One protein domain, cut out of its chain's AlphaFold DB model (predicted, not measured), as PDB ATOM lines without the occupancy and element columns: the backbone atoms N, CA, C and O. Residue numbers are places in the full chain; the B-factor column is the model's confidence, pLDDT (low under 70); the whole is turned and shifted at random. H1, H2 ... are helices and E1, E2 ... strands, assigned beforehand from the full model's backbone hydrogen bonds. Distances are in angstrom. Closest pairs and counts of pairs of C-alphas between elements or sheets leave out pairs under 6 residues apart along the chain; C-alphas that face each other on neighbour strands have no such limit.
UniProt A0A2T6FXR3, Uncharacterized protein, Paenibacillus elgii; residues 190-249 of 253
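This is residues 190 to 249 of the 253 residues of an uncharacterized protein of Paenibacillus elgii (UniProt A0A2T6FXR3). A strongly twisted four-stranded sheet, made of hairpins one after another, has one long helix, H1, lying across one of its faces. H1 follows directly after the edge strand E4, crosses over the sheet toward the other edge strand, E1, and makes its contacts with the sheet through residues 230 to 244. The printed part has 60 residues, with the four named strands E1 to E4 followed by the one named helix H1; the sheet order is E1, E2, E3, E4, antiparallel throughout, and the class is mixed, helices and strands. The whole is compact, with a radius of gyration of the C-alphas of 11.7 A and spans of 36 by 27 by 19 A.

Strand E1, residues 190 to 195, is an edge strand and forms a hairpin with E2, residues 199 to 204; N 193 and O 201 are within hydrogen-bond range at 2.8 A. E2 forms the next hairpin with E3, residues 213 to 218, at 155 degrees between directions, with N 202 and O 215 at 2.9 A. E3 forms the third hairpin with the edge strand E4, residues 226 to 228, at 138 degrees, with N 216 and O 226 at 2.8 A. The four strands are a meander, each strand the antiparallel neighbour of the one before; E1 and E4 are apart. The sheet is only just strongly twisted, its C-alphas lying up to 4.2 A off their best plane, and the strands' lines turn by 96 degrees from edge to edge. Helix H1, residues 230 to 249, is on the sheet at a height over the sheet of 9.6 A, in two layers, a helix on one face of a sheet. H1 runs across the strands, at 69 degrees to E1 on the local plane. It lies over E1, and only just over E2 and E3, with 3 C-alphas falling on each. The closest C-alphas of E1 and H1 are those of Tyr 194 and Ala 240, 5.4 A apart; those of E3 and H1 are Met 214 and Ala 233, 5.6 A apart. In H1 every O i to N i+4 pair is within hydrogen-bond range.

E1 begins at C-alpha 190, (111.226, 166.254, 174.494), and is 14.3 A long. E2 is 15.4 A and E3 16.6 A long, while E4 has three residues. H1 runs 28.9 A from C-alpha 230, (119.268, 176.486, 163.998), to C-alpha 249, (119.100, 148.798, 155.596).

The two C-alphas farthest apart are those of Thr 208 and Ser 249, at 36.5 A. The printed part has no cut. The links E1 to E2 and E4 to H1 are tight, and the other two are short. The mean pLDDT of the printed part is 87.7; residues 206 to 211, between E2 and E3, are under 70.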
ATOM      1  N   GLN A 190     112.200 167.197 175.051       85.38
ATOM      2  CA  GLN A 190     111.226 166.254 174.494       85.38
ATOM      3  C   GLN A 190     111.848 164.875 174.253       85.38
ATOM      4  O   GLN A 190     111.594 163.928 174.995       85.38
ATOM      5  N   GLN A 191     112.684 164.754 173.222       89.06
ATOM      6  CA  GLN A 191     113.230 163.474 172.770       89.06
ATOM      7  C   GLN A 191     114.720 163.580 172.474       89.06
ATOM      8  O   GLN A 191     115.180 164.594 171.950       89.06
ATOM      9  N   ILE A 192     115.466 162.511 172.760       93.88
ATOM     10  CA  ILE A 192     116.831 162.352 172.257       93.88
ATOM     11  C   ILE A 192     116.724 162.027 170.762       93.88
ATOM     12  O   ILE A 192     116.220 160.974 170.383       93.88
ATOM     13  N   VAL A 193     117.169 162.957 169.921       95.00
ATOM     14  CA  VAL A 193     117.147 162.865 168.453       95.00
ATOM     15  C   VAL A 193     118.356 162.111 167.933       95.00
ATOM     16  O   VAL A 193     118.259 161.333 166.988       95.00
ATOM     17  N   TYR A 194     119.512 162.380 168.528       96.19
ATOM     18  CA  TYR A 194     120.767 161.778 168.124       96.19
ATOM     19  C   TYR A 194     121.644 161.532 169.337       96.19
ATOM     20  O   TYR A 194     121.565 162.239 170.344       96.19
ATOM     21  N   ASP A 195     122.487 160.521 169.204       95.56
ATOM     22  CA  ASP A 195     123.428 160.120 170.222       95.56
ATOM     23  C   ASP A 195     124.764 159.760 169.562       95.56
ATOM     24  O   ASP A 195     124.802 158.931 168.651       95.56
ATOM     25  N   ASP A 196     125.853 160.385 170.009       94.44
ATOM     26  CA  ASP A 196     127.209 160.024 169.604       94.44
ATOM     27  C   ASP A 196     128.117 159.708 170.803       94.44
ATOM     28  O   ASP A 196     127.668 159.497 171.930       94.44
ATOM     29  N   ALA A 197     129.422 159.572 170.563       95.00
ATOM     30  CA  ALA A 197     130.368 159.211 171.614       95.00
ATOM     31  C   ALA A 197     130.487 160.282 172.716       95.00
ATOM     32  O   ALA A 197     130.857 159.949 173.841       95.00
ATOM     33  N   GLU A 198     130.177 161.542 172.409       94.94
ATOM     34  CA  GLU A 198     130.444 162.690 173.277       94.94
ATOM     35  C   GLU A 198     129.162 163.267 173.888       94.94
ATOM     36  O   GLU A 198     129.173 163.708 175.040       94.94
ATOM     37  N   ALA A 199     128.051 163.269 173.145       96.88
ATOM     38  CA  ALA A 199     126.865 164.017 173.540       96.88
ATOM     39  C   ALA A 199     125.533 163.368 173.151       96.88
ATOM     40  O   ALA A 199     125.402 162.666 172.148       96.88
ATOM     41  N   LEU A 200     124.521 163.701 173.951       96.62
ATOM     42  CA  LEU A 200     123.112 163.524 173.628       96.62
ATOM     43  C   LEU A 200     122.586 164.803 172.977       96.62
ATOM     44  O   LEU A 200     122.841 165.910 173.459       96.62
ATOM     45  N   TYR A 201     121.809 164.647 171.914       95.50
ATOM     46  CA  TYR A 201     121.171 165.751 171.208       95.50
ATOM     47  C   TYR A 201     119.667 165.654 171.380       95.50
ATOM     48  O   TYR A 201     119.053 164.683 170.938       95.50
ATOM     49  N   ILE A 202     119.078 166.642 172.044       93.19
ATOM     50  CA  ILE A 202     117.703 166.578 172.539       93.19
ATOM     51  C   ILE A 202     116.882 167.681 171.880       93.19
ATOM     52  O   ILE A 202     117.237 168.856 171.982       93.19
ATOM     53  N   ASP A 203     115.785 167.312 171.220       89.62
ATOM     54  CA  ASP A 203     114.803 168.283 170.734       89.62
ATOM     55  C   ASP A 203     114.123 168.969 171.921       89.62
ATOM     56  O   ASP A 203     113.793 168.339 172.933       89.62
ATOM     57  N   ALA A 204     113.870 170.263 171.762       82.94
ATOM     58  CA  ALA A 204     113.193 171.081 172.743       82.94
ATOM     59  C   ALA A 204     112.083 171.923 172.106       82.94
ATOM     60  O   ALA A 204     112.304 172.663 171.144       82.94
ATOM     61  N   ASP A 205     110.887 171.849 172.686       71.50
ATOM     62  CA  ASP A 205     109.692 172.505 172.138       71.50
ATOM     63  C   ASP A 205     109.683 174.017 172.371       71.50
ATOM     64  O   ASP A 205     109.110 174.777 171.589       71.50
ATOM     65  N   ARG A 206     110.329 174.469 173.450       66.31
ATOM     66  CA  ARG A 206     110.333 175.871 173.877       66.31
ATOM     67  C   ARG A 206     111.750 176.364 174.142       66.31
ATOM     68  O   ARG A 206     111.990 176.907 175.196       66.31
ATOM     69  N   GLY A 207     112.724 176.174 173.258       62.12
ATOM     70  CA  GLY A 207     114.067 176.721 173.519       62.12
ATOM     71  C   GLY A 207     114.159 178.242 173.363       62.12
ATOM     72  O   GLY A 207     113.289 178.876 172.763       62.12
ATOM     73  N   THR A 208     115.263 178.825 173.839       58.69
ATOM     74  CA  THR A 208     115.576 180.263 173.705       58.69
ATOM     75  C   THR A 208     115.647 180.730 172.241       58.69
ATOM     76  O   THR A 208     115.446 181.910 171.959       58.69
ATOM     77  N   GLY A 209     115.873 179.805 171.299       57.88
ATOM     78  CA  GLY A 209     115.904 180.042 169.850       57.88
ATOM     79  C   GLY A 209     114.560 179.912 169.114       57.88
ATOM     80  O   GLY A 209     114.539 180.071 167.895       57.88
ATOM     81  N   GLY A 210     113.453 179.631 169.813       62.97
ATOM     82  CA  GLY A 210     112.126 179.426 169.218       62.97
ATOM     83  C   GLY A 210     111.640 177.971 169.272       62.97
ATOM     84  O   GLY A 210     112.218 177.127 169.956       62.97
ATOM     85  N   MET A 211     110.535 177.689 168.573       63.72
ATOM     86  CA  MET A 211     109.981 176.332 168.464       63.72
ATOM     87  C   MET A 211     110.963 175.417 167.713       63.72
ATOM     88  O   MET A 211     111.544 175.847 166.717       63.72
ATOM     89  N   LEU A 212     111.110 174.161 168.160       73.25
ATOM     90  CA  LEU A 212     112.045 173.159 167.610       73.25
ATOM     91  C   LEU A 212     113.536 173.491 167.821       73.25
ATOM     92  O   LEU A 212     114.376 173.250 166.948       73.25
ATOM     93  N   ALA A 213     113.889 174.026 168.987       82.75
ATOM     94  CA  ALA A 213     115.285 174.187 169.382       82.75
ATOM     95  C   ALA A 213     115.943 172.828 169.699       82.75
ATOM     96  O   ALA A 213     115.260 171.815 169.842       82.75
ATOM     97  N   MET A 214     117.273 172.798 169.822       89.69
ATOM     98  CA  MET A 214     118.012 171.589 170.196       89.69
ATOM     99  C   MET A 214     119.047 171.886 171.279       89.69
ATOM    100  O   MET A 214     119.794 172.861 171.187       89.69
ATOM    101  N   LEU A 215     119.102 171.016 172.285       91.56
ATOM    102  CA  LEU A 215     120.126 171.011 173.324       91.56
ATOM    103  C   LEU A 215     121.181 169.951 173.019       91.56
ATOM    104  O   LEU A 215     120.849 168.795 172.755       91.56
ATOM    105  N   LYS A 216     122.454 170.333 173.120       93.75
ATOM    106  CA  LYS A 216     123.581 169.407 173.237       93.75
ATOM    107  C   LYS A 216     123.875 169.194 174.719       93.75
ATOM    108  O   LYS A 216     124.215 170.145 175.423       93.75
ATOM    109  N   VAL A 217     123.768 167.954 175.180       94.94
ATOM    110  CA  VAL A 217     124.084 167.547 176.552       94.94
ATOM    111  C   VAL A 217     125.318 166.661 176.520       94.94
ATOM    112  O   VAL A 217     125.306 165.592 175.917       94.94
ATOM    113  N   ASP A 218     126.390 167.109 177.162       95.44
ATOM    114  CA  ASP A 218     127.619 166.332 177.287       95.44
ATOM    115  C   ASP A 218     127.403 165.091 178.172       95.44
ATOM    116  O   ASP A 218     126.828 165.186 179.260       95.44
ATOM    117  N   LYS A 219     127.874 163.920 177.722       95.50
ATOM    118  CA  LYS A 219     127.671 162.641 178.429       95.50
ATOM    119  C   LYS A 219     128.455 162.505 179.731       95.50
ATOM    120  O   LYS A 219     128.156 161.613 180.523       95.50
ATOM    121  N   THR A 220     129.451 163.351 179.977       93.81
ATOM    122  CA  THR A 220     130.136 163.392 181.276       93.81
ATOM    123  C   THR A 220     129.301 164.106 182.336       93.81
ATOM    124  O   THR A 220     129.580 163.950 183.524       93.81
ATOM    125  N   PHE A 221     128.292 164.886 181.920       89.94
ATOM    126  CA  PHE A 221     127.448 165.728 182.773       89.94
ATOM    127  C   PHE A 221     128.235 166.726 183.642       89.94
ATOM    128  O   PHE A 221     127.734 167.199 184.662       89.94
ATOM    129  N   GLN A 222     129.471 167.061 183.250       90.81
ATOM    130  CA  GLN A 222     130.314 168.034 183.957       90.81
ATOM    131  C   GLN A 222     130.106 169.473 183.472       90.81
ATOM    132  O   GLN A 222     130.555 170.416 184.123       90.81
ATOM    133  N   THR A 223     129.442 169.652 182.332       88.19
ATOM    134  CA  THR A 223     129.146 170.958 181.741       88.19
ATOM    135  C   THR A 223     127.641 171.150 181.592       88.19
ATOM    136  O   THR A 223     126.869 170.192 181.518       88.19
ATOM    137  N   HIS A 224     127.207 172.411 181.581       85.25
ATOM    138  CA  HIS A 224     125.805 172.737 181.347       85.25
ATOM    139  C   HIS A 224     125.392 172.376 179.910       85.25
ATOM    140  O   HIS A 224     126.200 172.542 178.992       85.25
ATOM    141  N   PRO A 225     124.136 171.936 179.694       89.88
ATOM    142  CA  PRO A 225     123.571 171.805 178.357       89.88
ATOM    143  C   PRO A 225     123.723 173.093 177.547       89.88
ATOM    144  O   PRO A 225     123.511 174.189 178.069       89.88
ATOM    145  N   VAL A 226     124.058 172.957 176.266       90.31
ATOM    146  CA  VAL A 226     124.263 174.092 175.358       90.31
ATOM    147  C   VAL A 226     123.172 174.101 174.296       90.31
ATOM    148  O   VAL A 226     122.930 173.089 173.638       90.31
ATOM    149  N   TRP A 227     122.530 175.253 174.109       87.69
ATOM    150  CA  TRP A 227     121.610 175.486 172.998       87.69
ATOM    151  C   TRP A 227     122.378 175.546 171.678       87.69
ATOM    152  O   TRP A 227     123.316 176.330 171.543       87.69
ATOM    153  N   LEU A 228     121.975 174.728 170.709       89.38
ATOM    154  CA  LEU A 228     122.498 174.798 169.348       89.38
ATOM    155  C   LEU A 228     121.779 175.893 168.558       89.38
ATOM    156  O   LEU A 228     120.572 176.097 168.719       89.38
ATOM    157  N   ASP A 229     122.512 176.569 167.673       87.62
ATOM    158  CA  ASP A 229     121.884 177.444 166.684       87.62
ATOM    159  C   ASP A 229     121.068 176.623 165.657       87.62
ATOM    160  O   ASP A 229     121.260 175.404 165.537       87.62
ATOM    161  N   PRO A 230     120.122 177.239 164.918       86.88
ATOM    162  CA  PRO A 230     119.268 176.486 163.998       86.88
ATOM    163  C   PRO A 230     120.045 175.675 162.937       86.88
ATOM    164  O   PRO A 230     119.734 174.494 162.771       86.88
ATOM    165  N   PRO A 231     121.095 176.215 162.273       90.69
ATOM    166  CA  PRO A 231     121.918 175.429 161.349       90.69
ATOM    167  C   PRO A 231     122.587 174.199 161.983       90.69
ATOM    168  O   PRO A 231     122.630 173.133 161.364       90.69
ATOM    169  N   GLN A 232     123.111 174.321 163.206       92.25
ATOM    170  CA  GLN A 232     123.704 173.203 163.940       92.25
ATOM    171  C   GLN A 232     122.655 172.142 164.277       92.25
ATOM    172  O   GLN A 232     122.903 170.953 164.063       92.25
ATOM    173  N   ALA A 233     121.484 172.558 164.762       91.69
ATOM    174  CA  ALA A 233     120.385 171.652 165.078       91.69
ATOM    175  C   ALA A 233     119.923 170.862 163.839       91.69
ATOM    176  O   ALA A 233     119.768 169.640 163.896       91.69
ATOM    177  N   ASP A 234     119.779 171.530 162.692       92.00
ATOM    178  CA  ASP A 234     119.378 170.887 161.437       92.00
ATOM    179  C   ASP A 234     120.423 169.886 160.936       92.00
ATOM    180  O   ASP A 234     120.075 168.785 160.501       92.00
ATOM    181  N   ALA A 235     121.713 170.211 161.061       94.81
ATOM    182  CA  ALA A 235     122.786 169.282 160.717       94.81
ATOM    183  C   ALA A 235     122.726 167.994 161.558       94.81
ATOM    184  O   ALA A 235     122.951 166.901 161.032       94.81
ATOM    185  N   ILE A 236     122.385 168.097 162.846       96.19
ATOM    186  CA  ILE A 236     122.201 166.928 163.713       96.19
ATOM    187  C   ILE A 236     120.971 166.113 163.301       96.19
ATOM    188  O   ILE A 236     121.063 164.891 163.207       96.19
ATOM    189  N   ARG A 237     119.843 166.755 162.975       94.31
ATOM    190  CA  ARG A 237     118.643 166.047 162.486       94.31
ATOM    191  C   ARG A 237     118.908 165.284 161.191       94.31
ATOM    192  O   ARG A 237     118.443 164.155 161.031       94.31
ATOM    193  N   VAL A 238     119.697 165.860 160.280       95.56
ATOM    194  CA  VAL A 238     120.135 165.172 159.055       95.56
ATOM    195  C   VAL A 238     120.990 163.948 159.388       95.56
ATOM    196  O   VAL A 238     120.728 162.875 158.842       95.56
ATOM    197  N   LYS A 239     121.953 164.066 160.314       95.31
ATOM    198  CA  LYS A 239     122.758 162.919 160.776       95.31
ATOM    199  C   LYS A 239     121.889 161.820 161.385       95.31
ATOM    200  O   LYS A 239     122.060 160.655 161.034       95.31
ATOM    201  N   ALA A 240     120.933 162.183 162.238       94.62
ATOM    202  CA  ALA A 240     120.006 161.237 162.851       94.62
ATOM    203  C   ALA A 240     119.209 160.456 161.799       94.62
ATOM    204  O   ALA A 240     119.119 159.230 161.865       94.62
ATOM    205  N   LYS A 241     118.699 161.152 160.775       94.81
ATOM    206  CA  LYS A 241     117.980 160.524 159.663       94.81
ATOM    207  C   LYS A 241     118.863 159.543 158.884       94.81
ATOM    208  O   LYS A 241     118.438 158.420 158.629       94.81
ATOM    209  N   GLN A 242     120.091 159.937 158.549       94.25
ATOM    210  CA  GLN A 242     121.040 159.076 157.830       94.25
ATOM    211  C   GLN A 242     121.419 157.827 158.639       94.25
ATOM    212  O   GLN A 242     121.491 156.726 158.088       94.25
ATOM    213  N   ALA A 243     121.632 157.978 159.949       91.25
ATOM    214  CA  ALA A 243     121.930 156.860 160.838       91.25
ATOM    215  C   ALA A 243     120.758 155.866 160.910       91.25
ATOM    216  O   ALA A 243     120.968 154.660 160.775       91.25
ATOM    217  N   ALA A 244     119.525 156.367 161.036       89.75
ATOM    218  CA  ALA A 244     118.323 155.537 161.048       89.75
ATOM    219  C   ALA A 244     118.113 154.783 159.721       89.75
ATOM    220  O   ALA A 244     117.782 153.597 159.727       89.75
ATOM    221  N   GLU A 245     118.343 155.440 158.579       91.62
ATOM    222  CA  GLU A 245     118.271 154.810 157.252       91.62
ATOM    223  C   GLU A 245     119.327 153.708 157.082       91.62
ATOM    224  O   GLU A 245     119.019 152.636 156.557       91.62
ATOM    225  N   THR A 246     120.545 153.933 157.585       89.62
ATOM    226  CA  THR A 246     121.634 152.944 157.540       89.62
ATOM    227  C   THR A 246     121.268 151.706 158.359       89.62
ATOM    228  O   THR A 246     121.229 150.602 157.817       89.62
ATOM    229  N   GLN A 247     120.866 151.888 159.621       83.00
ATOM    230  CA  GLN A 247     120.438 150.790 160.497       83.00
ATOM    231  C   GLN A 247     119.248 150.004 159.923       83.00
ATOM    232  O   GLN A 247     119.210 148.776 159.998       83.00
ATOM    233  N   ALA A 248     118.282 150.689 159.303       80.56
ATOM    234  CA  ALA A 248     117.132 150.042 158.673       80.56
ATOM    235  C   ALA A 248     117.501 149.217 157.426       80.56
ATOM    236  O   ALA A 248     116.773 148.284 157.079       80.56
ATOM    237  N   SER A 249     118.591 149.565 156.737       77.69
ATOM    238  CA  SER A 249     119.100 148.798 155.596       77.69
ATOM    239  C   SER A 249     119.928 147.586 156.029       77.69
ATOM    240  O   SER A 249     119.776 146.518 155.441       77.69
TER     241      SER A 249